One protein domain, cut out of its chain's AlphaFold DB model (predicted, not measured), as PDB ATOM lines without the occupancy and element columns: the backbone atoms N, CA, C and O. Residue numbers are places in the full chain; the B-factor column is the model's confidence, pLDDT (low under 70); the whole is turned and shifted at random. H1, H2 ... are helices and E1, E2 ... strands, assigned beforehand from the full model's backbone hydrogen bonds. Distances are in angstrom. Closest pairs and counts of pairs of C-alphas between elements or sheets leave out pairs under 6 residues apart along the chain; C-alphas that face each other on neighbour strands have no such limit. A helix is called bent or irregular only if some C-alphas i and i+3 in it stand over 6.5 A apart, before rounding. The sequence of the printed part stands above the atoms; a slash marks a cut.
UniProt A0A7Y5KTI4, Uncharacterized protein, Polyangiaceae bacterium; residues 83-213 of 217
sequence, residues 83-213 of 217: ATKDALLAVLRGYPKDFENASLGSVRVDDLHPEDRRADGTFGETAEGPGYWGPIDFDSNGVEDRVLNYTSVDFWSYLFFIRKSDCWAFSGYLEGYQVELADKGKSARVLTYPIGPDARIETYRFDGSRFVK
ATOM      1  N   ALA A  83      15.817 106.545  20.865       93.06
ATOM      2  CA  ALA A  83      17.272 106.430  20.948       93.06
ATOM      3  C   ALA A  83      17.856 106.759  22.336       93.06
ATOM      4  O   ALA A  83      18.926 106.266  22.681       93.06
ATOM      5  N   THR A  84      17.172 107.581  23.137       92.44
ATOM      6  CA  THR A  84      17.656 108.039  24.453       92.44
ATOM      7  C   THR A  84      16.812 107.520  25.618       92.44
ATOM      8  O   THR A  84      17.150 107.749  26.780       92.44
ATOM      9  N   LYS A  85      15.712 106.811  25.332       91.88
ATOM     10  CA  LYS A  85      14.738 106.358  26.333       91.88
ATOM     11  C   LYS A  85      15.334 105.374  27.337       91.88
ATOM     12  O   LYS A  85      15.098 105.509  28.533       91.88
ATOM     13  N   ASP A  86      16.157 104.433  26.880       90.56
ATOM     14  CA  ASP A  86      16.788 103.454  27.772       90.56
ATOM     15  C   ASP A  86      17.783 104.103  28.740       90.56
ATOM     16  O   ASP A  86      17.854 103.710  29.907       90.56
ATOM     17  N   ALA A  87      18.512 105.127  28.285       89.56
ATOM     18  CA  ALA A  87      19.426 105.892  29.129       89.56
ATOM     19  C   ALA A  87      18.665 106.658  30.221       89.56
ATOM     20  O   ALA A  87      19.051 106.600  31.388       89.56
ATOM     21  N   LEU A  88      17.544 107.294  29.867       89.38
ATOM     22  CA  LEU A  88      16.650 107.937  30.831       89.38
ATOM     23  C   LEU A  88      16.133 106.930  31.868       89.38
ATOM     24  O   LEU A  88      16.286 107.137  33.067       89.38
ATOM     25  N   LEU A  89      15.585 105.796  31.422       88.00
ATOM     26  CA  LEU A  89      15.067 104.759  32.321       88.00
ATOM     27  C   LEU A  89      16.156 104.136  33.207       88.00
ATOM     28  O   LEU A  89      15.855 103.648  34.295       88.00
ATOM     29  N   ALA A  90      17.414 104.105  32.764       86.75
ATOM     30  CA  ALA A  90      18.528 103.673  33.602       86.75
ATOM     31  C   ALA A  90      18.784 104.654  34.756       86.75
ATOM     32  O   ALA A  90      18.946 104.201  35.888       86.75
ATOM     33  N   VAL A  91      18.745 105.965  34.491       84.25
ATOM     34  CA  VAL A  91      18.872 107.008  35.524       84.25
ATOM     35  C   VAL A  91      17.723 106.915  36.527       84.25
ATOM     36  O   VAL A  91      17.975 106.770  37.720       84.25
ATOM     37  N   LEU A  92      16.469 106.874  36.057       81.88
ATOM     38  CA  LEU A  92      15.297 106.809  36.944       81.88
ATOM     39  C   LEU A  92      15.262 105.522  37.789       81.88
ATOM     40  O   LEU A  92      14.813 105.537  38.928       81.88
ATOM     41  N   ARG A  93      15.760 104.391  37.264       81.94
ATOM     42  CA  ARG A  93      15.863 103.135  38.034       81.94
ATOM     43  C   ARG A  93      16.979 103.141  39.071       81.94
ATOM     44  O   ARG A  93      16.860 102.424  40.060       81.94
ATOM     45  N   GLY A  94      18.064 103.866  38.807       75.38
ATOM     46  CA  GLY A  94      19.192 103.999  39.728       75.38
ATOM     47  C   GLY A  94      18.902 104.926  40.906       75.38
ATOM     48  O   GLY A  94      19.695 104.964  41.844       75.38
ATOM     49  N   TYR A  95      17.782 105.651  40.861       70.62
ATOM     50  CA  TYR A  95      17.435 106.623  41.878       70.62
ATOM     51  C   TYR A  95      17.088 105.950  43.221       70.62
ATOM     52  O   TYR A  95      16.338 104.964  43.237       70.62
ATOM     53  N   PRO A  96      17.636 106.430  44.355       65.31
ATOM     54  CA  PRO A  96      17.360 105.856  45.668       65.31
ATOM     55  C   PRO A  96      15.905 106.089  46.102       65.31
ATOM     56  O   PRO A  96      15.560 107.152  46.612       65.31
ATOM     57  N   LYS A  97      15.072 105.052  45.974       63.44
ATOM     58  CA  LYS A  97      13.642 105.087  46.339       63.44
ATOM     59  C   LYS A  97      13.368 105.374  47.817       63.44
ATOM     60  O   LYS A  97      12.280 105.813  48.170       63.44
ATOM     61  N   ASP A  98      14.353 105.117  48.675       57.94
ATOM     62  CA  ASP A  98      14.232 105.257  50.130       57.94
ATOM     63  C   ASP A  98      14.245 106.724  50.599       57.94
ATOM     64  O   ASP A  98      13.850 107.014  51.725       57.94
ATOM     65  N   PHE A  99      14.675 107.646  49.730       56.59
ATOM     66  CA  PHE A  99      14.728 109.091  49.989       56.59
ATOM     67  C   PHE A  99      13.687 109.860  49.173       56.59
ATOM     68  O   PHE A  99      13.732 111.086  49.080       56.59
ATOM     69  N   GLU A 100      12.750 109.149  48.550       58.88
ATOM     70  CA  GLU A 100      11.676 109.765  47.788       58.88
ATOM     71  C   GLU A 100      10.554 110.202  48.714       58.88
ATOM     72  O   GLU A 100      10.237 109.558  49.720       58.88
ATOM     73  N   ASN A 101       9.898 111.300  48.350       55.22
ATOM     74  CA  ASN A 101       8.625 111.617  48.960       55.22
ATOM     75  C   ASN A 101       7.638 110.500  48.593       55.22
ATOM     76  O   ASN A 101       7.166 110.429  47.461       55.22
ATOM     77  N   ALA A 102       7.306 109.643  49.560       52.94
ATOM     78  CA  ALA A 102       6.418 108.498  49.369       52.94
ATOM     79  C   ALA A 102       5.037 108.870  48.787       52.94
ATOM     80  O   ALA A 102       4.354 108.005  48.241       52.94
ATOM     81  N   SER A 103       4.624 110.144  48.879       53.78
ATOM     82  CA  SER A 103       3.389 110.646  48.259       53.78
ATOM     83  C   SER A 103       3.474 110.852  46.742       53.78
ATOM     84  O   SER A 103       2.430 110.925  46.099       53.78
ATOM     85  N   LEU A 104       4.679 110.905  46.165       51.88
ATOM     86  CA  LEU A 104       4.897 111.112  44.729       51.88
ATOM     87  C   LEU A 104       4.944 109.805  43.926       51.88
ATOM     88  O   LEU A 104       4.884 109.843  42.703       51.88
ATOM     89  N   GLY A 105       4.964 108.641  44.588       49.62
ATOM     90  CA  GLY A 105       5.020 107.357  43.891       49.62
ATOM     91  C   GLY A 105       6.313 107.177  43.086       49.62
ATOM     92  O   GLY A 105       7.231 107.983  43.152       49.62
ATOM     93  N   SER A 106       6.418 106.049  42.382       56.09
ATOM     94  CA  SER A 106       7.614 105.657  41.622       56.09
ATOM     95  C   SER A 106       8.164 106.768  40.723       56.09
ATOM     96  O   SER A 106       7.375 107.375  40.020       56.09
ATOM     97  N   VAL A 107       9.487 106.907  40.587       68.94
ATOM     98  CA  VAL A 107      10.093 107.795  39.571       68.94
ATOM     99  C   VAL A 107       9.768 107.336  38.145       68.94
ATOM    100  O   VAL A 107      10.439 106.461  37.580       68.94
ATOM    101  N   ARG A 108       8.735 107.910  37.527       76.75
ATOM    102  CA  ARG A 108       8.467 107.785  36.088       76.75
ATOM    103  C   ARG A 108       8.639 109.146  35.435       76.75
ATOM    104  O   ARG A 108       8.585 110.177  36.088       76.75
ATOM    105  N   VAL A 109       8.833 109.137  34.118       80.50
ATOM    106  CA  VAL A 109       8.954 110.374  33.327       80.50
ATOM    107  C   VAL A 109       7.727 111.266  33.518       80.50
ATOM    108  O   VAL A 109       7.867 112.472  33.660       80.50
ATOM    109  N   ASP A 110       6.548 110.646  33.574       81.50
ATOM    110  CA  ASP A 110       5.262 111.333  33.705       81.50
ATOM    111  C   ASP A 110       5.075 112.011  35.080       81.50
ATOM    112  O   ASP A 110       4.191 112.852  35.227       81.50
ATOM    113  N   ASP A 111       5.920 111.674  36.062       75.38
ATOM    114  CA  ASP A 111       5.904 112.230  37.421       75.38
ATOM    115  C   ASP A 111       6.924 113.377  37.595       75.38
ATOM    116  O   ASP A 111       7.011 113.979  38.665       75.38
ATOM    117  N   LEU A 112       7.718 113.681  36.560       78.69
ATOM    118  CA  LEU A 112       8.705 114.759  36.592       78.69
ATOM    119  C   LEU A 112       8.036 116.116  36.353       78.69
ATOM    120  O   LEU A 112       7.193 116.257  35.462       78.69
ATOM    121  N   HIS A 113       8.451 117.142  37.096       77.81
ATOM    122  CA  HIS A 113       7.878 118.478  36.952       77.81
ATOM    123  C   HIS A 113       8.753 119.363  36.052       77.81
ATOM    124  O   HIS A 113       9.981 119.259  36.098       77.81
ATOM    125  N   PRO A 114       8.159 120.227  35.209       81.62
ATOM    126  CA  PRO A 114       8.910 121.253  34.495       81.62
ATOM    127  C   PRO A 114       9.608 122.178  35.488       81.62
ATOM    128  O   PRO A 114       8.983 122.651  36.437       81.62
ATOM    129  N   GLU A 115      10.892 122.435  35.262       80.94
ATOM    130  CA  GLU A 115      11.643 123.411  36.040       80.94
ATOM    131  C   GLU A 115      11.720 124.728  35.269       80.94
ATOM    132  O   GLU A 115      12.232 124.777  34.147       80.94
ATOM    133  N   ASP A 116      11.245 125.799  35.896       76.31
ATOM    134  CA  ASP A 116      11.367 127.143  35.352       76.31
ATOM    135  C   ASP A 116      12.693 127.786  35.752       76.31
ATOM    136  O   ASP A 116      13.236 127.581  36.844       76.31
ATOM    137  N   ARG A 117      13.181 128.683  34.892       75.69
ATOM    138  CA  ARG A 117      14.199 129.643  35.309       75.69
ATOM    139  C   ARG A 117      13.596 130.524  36.402       75.69
ATOM    140  O   ARG A 117      12.751 131.371  36.131       75.69
ATOM    141  N   ARG A 118      14.092 130.393  37.623       74.00
ATOM    142  CA  ARG A 118      13.782 131.338  38.710       74.00
ATOM    143  C   ARG A 118      14.678 132.612  38.666       74.00
ATOM    144  O   ARG A 118      15.555 132.773  37.813       74.00
ATOM    145  N   ALA A 119      14.403 133.570  39.543       65.06
ATOM    146  CA  ALA A 119      15.101 134.864  39.590       65.06
ATOM    147  C   ALA A 119      15.299 135.385  41.024       65.06
ATOM    148  O   ALA A 119      15.729 136.519  41.218       65.06
ATOM    149  N   ASP A 120      14.942 134.579  42.024       60.78
ATOM    150  CA  ASP A 120      14.746 134.966  43.420       60.78
ATOM    151  C   ASP A 120      16.010 134.852  44.297       60.78
ATOM    152  O   ASP A 120      15.931 135.047  45.506       60.78
ATOM    153  N   GLY A 121      17.194 134.618  43.718       67.12
ATOM    154  CA  GLY A 121      18.456 134.572  44.470       67.12
ATOM    155  C   GLY A 121      19.716 134.671  43.605       67.12
ATOM    156  O   GLY A 121      19.651 134.775  42.381       67.12
ATOM    157  N   THR A 122      20.883 134.606  44.244       74.19
ATOM    158  CA  THR A 122      22.197 134.473  43.591       74.19
ATOM    159  C   THR A 122      22.736 133.059  43.802       74.19
ATOM    160  O   THR A 122      22.627 132.506  44.900       74.19
ATOM    161  N   PHE A 123      23.333 132.460  42.764       81.00
ATOM    162  CA  PHE A 123      23.907 131.114  42.860       81.00
ATOM    163  C   PHE A 123      24.956 131.044  43.981       81.00
ATOM    164  O   PHE A 123      25.969 131.743  43.940       81.00
ATOM    165  N   GLY A 124      24.726 130.173  44.965       76.44
ATOM    166  CA  GLY A 124      25.650 129.913  46.069       76.44
ATOM    167  C   GLY A 124      25.656 130.917  47.230       76.44
ATOM    168  O   GLY A 124      26.380 130.665  48.188       76.44
ATOM    169  N   GLU A 125      24.883 132.011  47.193       68.31
ATOM    170  CA  GLU A 125      24.951 133.054  48.239       68.31
ATOM    171  C   GLU A 125      23.954 132.875  49.391       68.31
ATOM    172  O   GLU A 125      24.311 133.152  50.534       68.31
ATOM    173  N   THR A 126      22.728 132.408  49.136       57.47
ATOM    174  CA  THR A 126      21.678 132.389  50.176       57.47
ATOM    175  C   THR A 126      21.127 131.014  50.520       57.47
ATOM    176  O   THR A 126      20.469 130.903  51.539       57.47
ATOM    177  N   ALA A 127      21.407 129.967  49.734       58.19
ATOM    178  CA  ALA A 127      20.905 128.601  49.950       58.19
ATOM    179  C   ALA A 127      19.453 128.526  50.497       58.19
ATOM    180  O   ALA A 127      19.151 127.725  51.378       58.19
ATOM    181  N   GLU A 128      18.557 129.377  49.990       54.09
ATOM    182  CA  GLU A 128      17.139 129.389  50.354       54.09
ATOM    183  C   GLU A 128      16.319 128.844  49.171       54.09
ATOM    184  O   GLU A 128      15.643 129.574  48.455       54.09
ATOM    185  N   GLY A 129      16.415 127.530  48.932       57.53
ATOM    186  CA  GLY A 129      15.544 126.764  48.027       57.53
ATOM    187  C   GLY A 129      16.210 126.183  46.761       57.53
ATOM    188  O   GLY A 129      17.310 126.605  46.389       57.53
ATOM    189  N   PRO A 130      15.547 125.202  46.098       58.19
ATOM    190  CA  PRO A 130      16.098 124.500  44.935       58.19
ATOM    191  C   PRO A 130      16.257 125.409  43.728       58.19
ATOM    192  O   PRO A 130      15.342 126.170  43.420       58.19
ATOM    193  N   GLY A 131      17.383 125.330  43.021       66.94
ATOM    194  CA  GLY A 131      17.661 126.269  41.930       66.94
ATOM    195  C   GLY A 131      18.103 125.637  40.617       66.94
ATOM    196  O   GLY A 131      18.967 124.770  40.597       66.94
ATOM    197  N   TYR A 132      17.575 126.185  39.526       73.62
ATOM    198  CA  TYR A 132      18.018 126.048  38.138       73.62
ATOM    199  C   TYR A 132      18.100 127.453  37.520       73.62
ATOM    200  O   TYR A 132      17.020 128.001  37.347       73.62
ATOM    201  N   TRP A 133      19.254 128.047  37.142       74.00
ATOM    202  CA  TRP A 133      19.266 129.352  36.416       74.00
ATOM    203  C   TRP A 133      20.235 129.460  35.234       74.00
ATOM    204  O   TRP A 133      21.442 129.546  35.412       74.00
ATOM    205  N   GLY A 134      19.698 129.545  34.015       70.94
ATOM    206  CA  GLY A 134      20.430 129.883  32.788       70.94
ATOM    207  C   GLY A 134      19.672 129.450  31.529       70.94
ATOM    208  O   GLY A 134      18.807 128.591  31.643       70.94
ATOM    209  N   PRO A 135      19.908 130.068  30.354       63.88
ATOM    210  CA  PRO A 135      18.977 130.006  29.223       63.88
ATOM    211  C   PRO A 135      18.946 128.619  28.569       63.88
ATOM    212  O   PRO A 135      19.971 127.938  28.506       63.88
ATOM    213  N   ILE A 136      17.780 128.232  28.056       74.94
ATOM    214  CA  ILE A 136      17.501 126.877  27.585       74.94
ATOM    215  C   ILE A 136      17.275 126.883  26.066       74.94
ATOM    216  O   ILE A 136      16.246 127.301  25.569       74.94
ATOM    217  N   ASP A 137      18.316 126.518  25.334       81.38
ATOM    218  CA  ASP A 137      18.357 126.166  23.905       81.38
ATOM    219  C   ASP A 137      19.775 125.603  23.717       81.38
ATOM    220  O   ASP A 137      20.730 126.314  23.374       81.38
ATOM    221  N   PHE A 138      19.960 124.344  24.124       76.50
ATOM    222  CA  PHE A 138      21.267 123.701  24.203       76.50
ATOM    223  C   PHE A 138      21.878 123.509  22.829       76.50
ATOM    224  O   PHE A 138      23.106 123.524  22.714       76.50
ATOM    225  N   ASP A 139      21.073 123.277  21.797       77.81
ATOM    226  CA  ASP A 139      21.561 123.065  20.438       77.81
ATOM    227  C   ASP A 139      21.548 124.337  19.572       77.81
ATOM    228  O   ASP A 139      22.064 124.305  18.455       77.81
ATOM    229  N   SER A 140      21.153 125.478  20.150       79.31
ATOM    230  CA  SER A 140      21.161 126.805  19.524       79.31
ATOM    231  C   SER A 140      20.316 126.858  18.250       79.31
ATOM    232  O   SER A 140      20.692 127.529  17.283       79.31
ATOM    233  N   ASN A 141      19.208 126.117  18.232       79.56
ATOM    234  CA  ASN A 141      18.313 126.010  17.084       79.56
ATOM    235  C   ASN A 141      17.165 127.045  17.112       79.56
ATOM    236  O   ASN A 141      16.395 127.117  16.154       79.56
ATOM    237  N   GLY A 142      17.075 127.863  18.167       77.62
ATOM    238  CA  GLY A 142      16.026 128.865  18.364       77.62
ATOM    239  C   GLY A 142      14.753 128.335  19.032       77.62
ATOM    240  O   GLY A 142      13.793 129.092  19.165       77.62
ATOM    241  N   VAL A 143      14.729 127.069  19.450       79.81
ATOM    242  CA  VAL A 143      13.641 126.424  20.191       79.81
ATOM    243  C   VAL A 143      14.108 126.158  21.615       79.81
ATOM    244  O   VAL A 143      15.200 125.641  21.841       79.81
ATOM    245  N   GLU A 144      13.266 126.508  22.586       78.88
ATOM    246  CA  GLU A 144      13.584 126.253  23.986       78.88
ATOM    247  C   GLU A 144      13.578 124.744  24.282       78.88
ATOM    248  O   GLU A 144      12.629 124.014  23.975       78.88
ATOM    249  N   ASP A 145      14.666 124.284  24.894       86.75
ATOM    250  CA  ASP A 145      14.805 122.918  25.389       86.75
ATOM    251  C   ASP A 145      14.075 122.738  26.735       86.75
ATOM    252  O   ASP A 145      13.457 123.663  27.259       86.75
ATOM    253  N   ARG A 146      14.103 121.533  27.316       87.19
ATOM    254  CA  ARG A 146      13.369 121.207  28.551       87.19
ATOM    255  C   ARG A 146      14.289 120.809  29.685       87.19
ATOM    256  O   ARG A 146      15.181 119.979  29.512       87.19
ATOM    257  N   VAL A 147      13.999 121.337  30.868       88.00
ATOM    258  CA  VAL A 147      14.513 120.813  32.133       88.00
ATOM    259  C   VAL A 147      13.335 120.273  32.915       88.00
ATOM    260  O   VAL A 147      12.350 120.975  33.135       88.00
ATOM    261  N   LEU A 148      13.443 119.014  33.315       87.25
ATOM    262  CA  LEU A 148      12.521 118.407  34.255       87.25
ATOM    263  C   LEU A 148      13.264 118.160  35.559       87.25
ATOM    264  O   LEU A 148      14.378 117.637  35.536       87.25
ATOM    265  N   ASN A 149      12.668 118.524  36.684       82.25
ATOM    266  CA  ASN A 149      13.249 118.253  37.983       82.25
ATOM    267  C   ASN A 149      12.643 116.990  38.615       82.25
ATOM    268  O   ASN A 149      11.530 116.549  38.317       82.25
ATOM    269  N   TYR A 150      13.420 116.414  39.518       76.44
ATOM    270  CA  TYR A 150      12.985 115.403  40.460       76.44
ATOM    271  C   TYR A 150      13.611 115.694  41.823       76.44
ATOM    272  O   TYR A 150      14.806 115.980  41.913       76.44
ATOM    273  N   THR A 151      12.812 115.628  42.888       68.69
ATOM    274  CA  THR A 151      13.258 115.956  44.250       68.69
ATOM    275  C   THR A 151      13.327 114.698  45.111       68.69
ATOM    276  O   THR A 151      12.318 114.020  45.296       68.69
ATOM    277  N   SER A 152      14.498 114.427  45.688       62.12
ATOM    278  CA  SER A 152      14.656 113.562  46.867       62.12
ATOM    279  C   SER A 152      14.788 114.429  48.121       62.12
ATOM    280  O   SER A 152      15.088 115.618  48.026       62.12
ATOM    281  N   VAL A 153      14.565 113.837  49.298       59.28
ATOM    282  CA  VAL A 153      14.714 114.490  50.611       59.28
ATOM    283  C   VAL A 153      16.077 115.185  50.763       59.28
ATOM    284  O   VAL A 153      16.148 116.221  51.420       59.28
ATOM    285  N   ASP A 154      17.127 114.670  50.111       58.44
ATOM    286  CA  ASP A 154      18.505 115.139  50.309       58.44
ATOM    287  C   ASP A 154      19.116 115.888  49.108       58.44
ATOM    288  O   ASP A 154      20.119 116.588  49.265       58.44
ATOM    289  N   PHE A 155      18.558 115.761  47.898       68.75
ATOM    290  CA  PHE A 155      19.096 116.419  46.701       68.75
ATOM    291  C   PHE A 155      18.062 116.576  45.579       68.75
ATOM    292  O   PHE A 155      17.120 115.788  45.452       68.75
ATOM    293  N   TRP A 156      18.289 117.584  44.731       77.44
ATOM    294  CA  TRP A 156      17.514 117.834  43.519       77.44
ATOM    295  C   TRP A 156      18.263 117.337  42.295       77.44
ATOM    296  O   TRP A 156      19.473 117.531  42.161       77.44
ATOM    297  N   SER A 157      17.513 116.721  41.394       82.00
ATOM    298  CA  SER A 157      18.008 116.172  40.142       82.00
ATOM    299  C   SER A 157      17.339 116.881  38.983       82.00
ATOM    300  O   SER A 157      16.118 116.877  38.869       82.00
ATOM    301  N   TYR A 158      18.144 117.471  38.110       87.06
ATOM    302  CA  TYR A 158      17.692 118.210  36.938       87.06
ATOM    303  C   TYR A 158      18.021 117.389  35.700       87.06
ATOM    304  O   TYR A 158      19.190 117.130  35.414       87.06
ATOM    305  N   LEU A 159      16.992 116.944  34.988       89.19
ATOM    306  CA  LEU A 159      17.074 116.147  33.775       89.19
ATOM    307  C   LEU A 159      16.878 117.056  32.566       89.19
ATOM    308  O   LEU A 159      15.903 117.798  32.489       89.19
ATOM    309  N   PHE A 160      17.789 116.970  31.602       89.50
ATOM    310  CA  PHE A 160      17.824 117.853  30.440       89.50
ATOM    311  C   PHE A 160      17.350 117.119  29.192       89.50
ATOM    312  O   PHE A 160      17.775 115.991  28.924       89.50
ATOM    313  N   PHE A 161      16.503 117.770  28.401       90.50
ATOM    314  CA  PHE A 161      15.952 117.220  27.171       90.50
ATOM    315  C   PHE A 161      16.041 118.233  26.043       90.50
ATOM    316  O   PHE A 161      15.616 119.374  26.196       90.50
ATOM    317  N   ILE A 162      16.545 117.784  24.899       89.81
ATOM    318  CA  ILE A 162      16.690 118.614  23.708       89.81
ATOM    319  C   ILE A 162      15.528 118.345  22.763       89.81
ATOM    320  O   ILE A 162      15.220 117.176  22.483       89.81
ATOM    321  N   ARG A 163      14.896 119.397  22.240       88.75
ATOM    322  CA  ARG A 163      13.846 119.238  21.239       88.75
ATOM    323  C   ARG A 163      14.449 118.659  19.962       88.75
ATOM    324  O   ARG A 163      15.374 119.204  19.362       88.75
ATOM    325  N   LYS A 164      13.901 117.536  19.518       87.94
ATOM    326  CA  LYS A 164      14.048 117.015  18.156       87.94
ATOM    327  C   LYS A 164      12.696 117.127  17.468       87.94
ATOM    328  O   LYS A 164      11.682 117.287  18.145       87.94
ATOM    329  N   SER A 165      12.686 117.118  16.137       85.31
ATOM    330  CA  SER A 165      11.524 117.457  15.301       85.31
ATOM    331  C   SER A 165      10.178 117.016  15.904       85.31
ATOM    332  O   SER A 165       9.293 117.846  16.126       85.31
ATOM    333  N   ASP A 166      10.067 115.741  16.283       88.38
ATOM    334  CA  ASP A 166       8.866 115.092  16.812       88.38
ATOM    335  C   ASP A 166       9.002 114.503  18.234       88.38
ATOM    336  O   ASP A 166       8.031 113.952  18.749       88.38
ATOM    337  N   CYS A 167      10.158 114.613  18.895       92.19
ATOM    338  CA  CYS A 167      10.394 114.000  20.209       92.19
ATOM    339  C   CYS A 167      11.376 114.792  21.086       92.19
ATOM    340  O   CYS A 167      12.068 115.701  20.631       92.19
ATOM    341  N   TRP A 168      11.466 114.421  22.362       92.38
ATOM    342  CA  TRP A 168      12.399 114.983  23.338       92.38
ATOM    343  C   TRP A 168      13.559 114.021  23.594       92.38
ATOM    344  O   TRP A 168      13.378 112.927  24.137       92.38
ATOM    345  N   ALA A 169      14.767 114.409  23.189       91.94
ATOM    346  CA  ALA A 169      15.962 113.594  23.369       91.94
ATOM    347  C   ALA A 169      16.548 113.835  24.760       91.94
ATOM    348  O   ALA A 169      16.946 114.953  25.076       91.94
ATOM    349  N   PHE A 170      16.633 112.790  25.584       91.44
ATOM    350  CA  PHE A 170      17.273 112.886  26.894       91.44
ATOM    351  C   PHE A 170      18.778 113.122  26.730       91.44
ATOM    352  O   PHE A 170      19.467 112.346  26.065       91.44
ATOM    353  N   SER A 171      19.271 114.183  27.364       89.00
ATOM    354  CA  SER A 171      20.640 114.679  27.231       89.00
ATOM    355  C   SER A 171      21.444 114.610  28.535       89.00
ATOM    356  O   SER A 171      22.509 115.210  28.654       89.00
ATOM    357  N   GLY A 172      20.957 113.875  29.533       87.88
ATOM    358  CA  GLY A 172      21.645 113.682  30.808       87.88
ATOM    359  C   GLY A 172      21.005 114.439  31.965       87.88
ATOM    360  O   GLY A 172      19.918 115.001  31.845       87.88
ATOM    361  N   TYR A 173      21.679 114.404  33.113       88.00
ATOM    362  CA  TYR A 173      21.179 114.974  34.358       88.00
ATOM    363  C   TYR A 173      22.314 115.551  35.214       88.00
ATOM    364  O   TYR A 173      23.477 115.172  35.050       88.00
ATOM    365  N   LEU A 174      21.965 116.474  36.109       88.50
ATOM    366  CA  LEU A 174      22.844 117.047  37.130       88.50
ATOM    367  C   LEU A 174      22.143 116.993  38.488       88.50
ATOM    368  O   LEU A 174      20.952 117.280  38.570       88.50
ATOM    369  N   GLU A 175      22.890 116.658  39.540       84.69
ATOM    370  CA  GLU A 175      22.369 116.539  40.907       84.69
ATOM    371  C   GLU A 175      23.069 117.528  41.835       84.69
ATOM    372  O   GLU A 175      24.300 117.579  41.886       84.69
ATOM    373  N   GLY A 176      22.297 118.293  42.602       83.31
ATOM    374  CA  GLY A 176      22.832 119.248  43.564       83.31
ATOM    375  C   GLY A 176      21.752 120.062  44.264       83.31
ATOM    376  O   GLY A 176      20.563 119.868  44.041       83.31
ATOM    377  N   TYR A 177      22.180 120.982  45.124       81.00
ATOM    378  CA  TYR A 177      21.302 121.949  45.784       81.00
ATOM    379  C   TYR A 177      20.817 123.031  44.810       81.00
ATOM    380  O   TYR A 177      19.648 123.407  44.784       81.00
ATOM    381  N   GLN A 178      21.745 123.526  43.992       84.62
ATOM    382  CA  GLN A 178      21.497 124.499  42.935       84.62
ATOM    383  C   GLN A 178      22.292 124.102  41.697       84.62
ATOM    384  O   GLN A 178      23.444 123.673  41.805       84.62
ATOM    385  N   VAL A 179      21.695 124.303  40.528       88.19
ATOM    386  CA  VAL A 179      22.321 124.185  39.216       88.19
ATOM    387  C   VAL A 179      22.191 125.524  38.495       88.19
ATOM    388  O   VAL A 179      21.107 126.067  38.325       88.19
ATOM    389  N   GLU A 180      23.302 126.076  38.043       89.31
ATOM    390  CA  GLU A 180      23.329 127.261  37.192       89.31
ATOM    391  C   GLU A 180      23.867 126.855  35.826       89.31
ATOM    392  O   GLU A 180      24.907 126.198  35.736       89.31
ATOM    393  N   LEU A 181      23.162 127.237  34.763       87.25
ATOM    394  CA  LEU A 181      23.629 127.040  33.399       87.25
ATOM    395  C   LEU A 181      24.240 128.332  32.873       87.25
ATOM    396  O   LEU A 181      23.665 129.412  32.981       87.25
ATOM    397  N   ALA A 182      25.390 128.213  32.229       83.25
ATOM    398  CA  ALA A 182      26.065 129.324  31.586       83.25
ATOM    399  C   ALA A 182      26.348 128.999  30.117       83.25
ATOM    400  O   ALA A 182      26.096 127.891  29.632       83.25
ATOM    401  N   ASP A 183      26.811 130.008  29.380       83.12
ATOM    402  CA  ASP A 183      27.241 129.869  27.987       83.12
ATOM    403  C   ASP A 183      26.181 129.223  27.073       83.12
ATOM    404  O   ASP A 183      26.500 128.332  26.289       83.12
ATOM    405  N   LYS A 184      24.906 129.632  27.187       77.44
ATOM    406  CA  LYS A 184      23.772 129.012  26.459       77.44
ATOM    407  C   LYS A 184      23.622 127.508  26.736       77.44
ATOM    408  O   LYS A 184      23.453 126.701  25.828       77.44
ATOM    409  N   GLY A 185      23.783 127.117  28.000       80.06
ATOM    410  CA  GLY A 185      23.685 125.724  28.432       80.06
ATOM    411  C   GLY A 185      24.909 124.864  28.104       80.06
ATOM    412  O   GLY A 185      24.876 123.653  28.309       80.06
ATOM    413  N   LYS A 186      26.013 125.444  27.609       85.06
ATOM    414  CA  LYS A 186      27.246 124.691  27.307       85.06
ATOM    415  C   LYS A 186      28.112 124.416  28.533       85.06
ATOM    416  O   LYS A 186      28.992 123.552  28.479       85.06
ATOM    417  N   SER A 187      27.868 125.114  29.631       88.94
ATOM    418  CA  SER A 187      28.528 124.894  30.911       88.94
ATOM    419  C   SER A 187      27.498 124.899  32.034       88.94
ATOM    420  O   SER A 187      26.431 125.504  31.918       88.94
ATOM    421  N   ALA A 188      27.799 124.176  33.109       90.50
ATOM    422  CA  ALA A 188      26.964 124.145  34.299       90.50
ATOM    423  C   ALA A 188      27.815 124.259  35.561       90.50
ATOM    424  O   ALA A 188      28.909 123.693  35.640       90.50
ATOM    425  N   ARG A 189      27.295 124.961  36.561       91.38
ATOM    426  CA  ARG A 189      27.824 125.012  37.922       91.38
ATOM    427  C   ARG A 189      26.812 124.350  38.844       91.38
ATOM    428  O   ARG A 189      25.621 124.611  38.739       91.38
ATOM    429  N   VAL A 190      27.284 123.490  39.732       90.38
ATOM    430  CA  VAL A 190      26.444 122.710  40.640       90.38
ATOM    431  C   VAL A 190      26.937 122.920  42.058       90.38
ATOM    432  O   VAL A 190      28.091 122.620  42.363       90.38
ATOM    433  N   LEU A 191      26.070 123.429  42.924       87.44
ATOM    434  CA  LEU A 191      26.322 123.469  44.357       87.44
ATOM    435  C   LEU A 191      26.030 122.079  44.929       87.44
ATOM    436  O   LEU A 191      24.881 121.643  44.950       87.44
ATOM    437  N   THR A 192      27.066 121.350  45.335       83.75
ATOM    438  CA  THR A 192      26.934 119.938  45.720       83.75
ATOM    439  C   THR A 192      26.439 119.744  47.147       83.75
ATOM    440  O   THR A 192      26.672 120.580  48.014       83.75
ATOM    441  N   TYR A 193      25.899 118.555  47.406       72.00
ATOM    442  CA  TYR A 193      25.614 118.038  48.744       72.00
ATOM    443  C   TYR A 193      26.886 117.570  49.501       72.00
ATOM    444  O   TYR A 193      27.845 117.131  48.843       72.00
ATOM    445  N   PRO A 194      26.887 117.575  50.858       68.56
ATOM    446  CA  PRO A 194      25.916 118.215  51.766       68.56
ATOM    447  C   PRO A 194      26.041 119.740  51.815       68.56
ATOM    448  O   PRO A 194      27.121 120.284  51.598       68.56
ATOM    449  N   ILE A 195      24.938 120.428  52.142       65.62
ATOM    450  CA  ILE A 195      24.975 121.859  52.479       65.62
ATOM    451  C   ILE A 195      25.686 122.001  53.823       65.62
ATOM    452  O   ILE A 195      25.308 121.363  54.806       65.62
ATOM    453  N   GLY A 196      26.716 122.835  53.872       68.62
ATOM    454  CA  GLY A 196      27.521 123.030  55.069       68.62
ATOM    455  C   GLY A 196      28.988 123.262  54.715       68.62
ATOM    456  O   GLY A 196      29.282 123.683  53.597       68.62
ATOM    457  N   PRO A 197      29.922 122.990  55.639       70.19
ATOM    458  CA  PRO A 197      31.344 123.258  55.419       70.19
ATOM    459  C   PRO A 197      31.954 122.457  54.256       70.19
ATOM    460  O   PRO A 197      32.978 122.866  53.717       70.19
ATOM    461  N   ASP A 198      31.314 121.356  53.851       75.19
ATOM    462  CA  ASP A 198      31.754 120.495  52.746       75.19
ATOM    463  C   ASP A 198      31.079 120.825  51.400       75.19
ATOM    464  O   ASP A 198      31.356 120.175  50.381       75.19
ATOM    465  N   ALA A 199      30.193 121.829  51.377       78.44
ATOM    466  CA  ALA A 199      29.572 122.296  50.149       78.44
ATOM    467  C   ALA A 199      30.648 122.855  49.211       78.44
ATOM    468  O   ALA A 199      31.514 123.642  49.597       78.44
ATOM    469  N   ARG A 200      30.589 122.452  47.944       85.69
ATOM    470  CA  ARG A 200      31.511 122.904  46.901       85.69
ATOM    471  C   ARG A 200      30.744 123.183  45.625       85.69
ATOM    472  O   ARG A 200      29.666 122.640  45.393       85.69
ATOM    473  N   ILE A 201      31.345 124.004  44.782       88.69
ATOM    474  CA  ILE A 201      30.839 124.266  43.442       88.69
ATOM    475  C   ILE A 201      31.586 123.344  42.484       88.69
ATOM    476  O   ILE A 201      32.796 123.466  42.294       88.69
ATOM    477  N   GLU A 202      30.864 122.405  41.885       90.69
ATOM    478  CA  GLU A 202      31.361 121.595  40.783       90.69
ATOM    479  C   GLU A 202      31.018 122.255  39.452       90.69
ATOM    480  O   GLU A 202      29.955 122.842  39.286       90.69
ATOM    481  N   THR A 203      31.936 122.186  38.494       91.75
ATOM    482  CA  THR A 203      31.722 122.713  37.143       91.75
ATOM    483  C   THR A 203      31.670 121.562  36.157       91.75
ATOM    484  O   THR A 203      32.441 120.607  36.267       91.75
ATOM    485  N   TYR A 204      30.780 121.672  35.182       91.19
ATOM    486  CA  TYR A 204      30.569 120.701  34.126       91.19
ATOM    487  C   TYR A 204      30.569 121.406  32.776       91.19
ATOM    488  O   TYR A 204      30.208 122.578  32.660       91.19
ATOM    489  N   ARG A 205      30.952 120.669  31.737       89.75
ATOM    490  CA  ARG A 205      30.853 121.094  30.344       89.75
ATOM    491  C   ARG A 205      29.905 120.168  29.604       89.75
ATOM    492  O   ARG A 205      29.994 118.957  29.771       89.75
ATOM    493  N   PHE A 206      29.049 120.722  28.761       85.69
ATOM    494  CA  PHE A 206      28.228 119.943  27.849       85.69
ATOM    495  C   PHE A 206      29.057 119.508  26.630       85.69
ATOM    496  O   PHE A 206      29.656 120.344  25.947       85.69
ATOM    497  N   ASP A 207      29.124 118.206  26.356       84.50
ATOM    498  CA  ASP A 207      29.910 117.644  25.245       84.50
ATOM    499  C   ASP A 207      29.114 117.461  23.939       84.50
ATOM    500  O   ASP A 207      29.655 116.977  22.948       84.50
ATOM    501  N   GLY A 208      27.844 117.878  23.922       77.19
ATOM    502  CA  GLY A 208      26.901 117.627  22.826       77.19
ATOM    503  C   GLY A 208      25.934 116.478  23.111       77.19
ATOM    504  O   GLY A 208      24.930 116.352  22.417       77.19
ATOM    505  N   SER A 209      26.208 115.674  24.139       74.88
ATOM    506  CA  SER A 209      25.346 114.578  24.582       74.88
ATOM    507  C   SER A 209      25.016 114.636  26.070       74.88
ATOM    508  O   SER A 209      23.905 114.275  26.443       74.88
ATOM    509  N   ARG A 210      25.957 115.079  26.915       78.94
ATOM    510  CA  ARG A 210      25.802 115.155  28.372       78.94
ATOM    511  C   ARG A 210      26.748 116.158  29.016       78.94
ATOM    512  O   ARG A 210      27.742 116.584  28.428       78.94
ATOM    513  N   PHE A 211      26.463 116.482  30.272       85.56
ATOM    514  CA  PHE A 211      27.381 117.218  31.130       85.56
ATOM    515  C   PHE A 211      28.498 116.309  31.656       85.56
ATOM    516  O   PHE A 211      28.248 115.264  32.256       85.56
ATOM    517  N   VAL A 212      29.747 116.724  31.451       87.94
ATOM    518  CA  VAL A 212      30.949 116.029  31.919       87.94
ATOM    519  C   VAL A 212      31.755 116.919  32.856       87.94
ATOM    520  O   VAL A 212      31.949 118.109  32.602       87.94
ATOM    521  N   LYS A 213      32.257 116.334  33.946       86.31
ATOM    522  CA  LYS A 213      33.151 117.029  34.875       86.31
ATOM    523  C   LYS A 213      34.554 117.129  34.254       86.31
ATOM    524  O   LYS A 213      35.105 116.093  33.868       86.31
TER     525      LYS A 213
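AT A GLANCE: This is residues 83 to 213 of the 217 residues of an uncharacterized protein of Polyangiaceae bacterium (UniProt A0A7Y5KTI4). Two small sheets lie partly face to face as a sandwich, E1 E5 E6 E7 in one and E2 E3 E4 in the other, and helix H1 covers the far side of E3 and E4. A long stretch with no named element, residues 95 to 130, runs from H1 past the edge of E2 to E1, and residues 113 to 114 pair with E2 on the way. The printed part has 131 residues with one named helix and seven named strands in the order H1 E1 E2 E3 E4 E5 E6 E7; the class is mixed, with under half of the residues in named elements. The sheet E1 E5 E6 E7 is mixed and the sheet E2 E3 E4 antiparallel. The whole is compact, with a radius of gyration of the C-alphas of 14.4 A and spans of 44 by 34 by 26 A.

HOW THE PARTS SIT: Begin with the larger sheet, where E1, residues 131 to 133, is the parallel neighbour of E5, residues 178 to 182, with N 179 and O 131 at 2.8 A. E5, E6, residues 187 to 191, and E7, residues 201 to 206, form a meander, each strand the antiparallel neighbour of the one before; look at N 180 and O 189, 2.8 A, and N 190 and O 202, 2.8 A. A second meander holds E2, residues 146 to 151, E3, residues 156 to 164, and E4, residues 167 to 176, with N 150 and O 157 at 2.8 A and N 171 and O 160 at 2.8 A. The two sheets' best planes are 8 degrees apart and their strands stand at 22 degrees. E4 bends by 50 degrees at residue 171, and its closest C-alphas to E6 are those of Gly 176 and Leu 191, 5.5 A apart. H1, residues 83 to 94, is on the sheet E2 E3 E4 at a height over the sheet of 9.6 A, over E3 and E4. It runs along the strands, at 6 degrees to E3 on the local plane; its closest C-alphas to E4 are those of Thr 84 and Phe 170, 5.4 A apart. In H1, 7 of 8 O i to N i+4 pairs are within hydrogen-bond range.

IN THESE COORDINATES: Find C-alpha 83 at (17.272, 106.430, 20.948); from there H1 runs 19.0 A to Gly 94, irregular where C-alphas 83 and 86 are 7.5 A apart. E1 is 6.5 A long and E2 16.6 A. E3 runs 25.6 A, and E4 27.0 A to C-alpha 176 at (22.832, 119.248, 43.564). E5 is 13.2 A, E6 13.7 A, and E7 runs 16.4 A to C-alpha 206 at (28.228, 119.943, 27.849).

THE WHOLE: The C-alphas farthest apart, those of Asp 166 and Pro 197, are 45.4 A apart. The printed part has no cut; the links H1 to E1 and E1 to E2 are long. The mean pLDDT of the printed part is 78.2, and residues 96 to 107 and 125 to 131 are among those under 70.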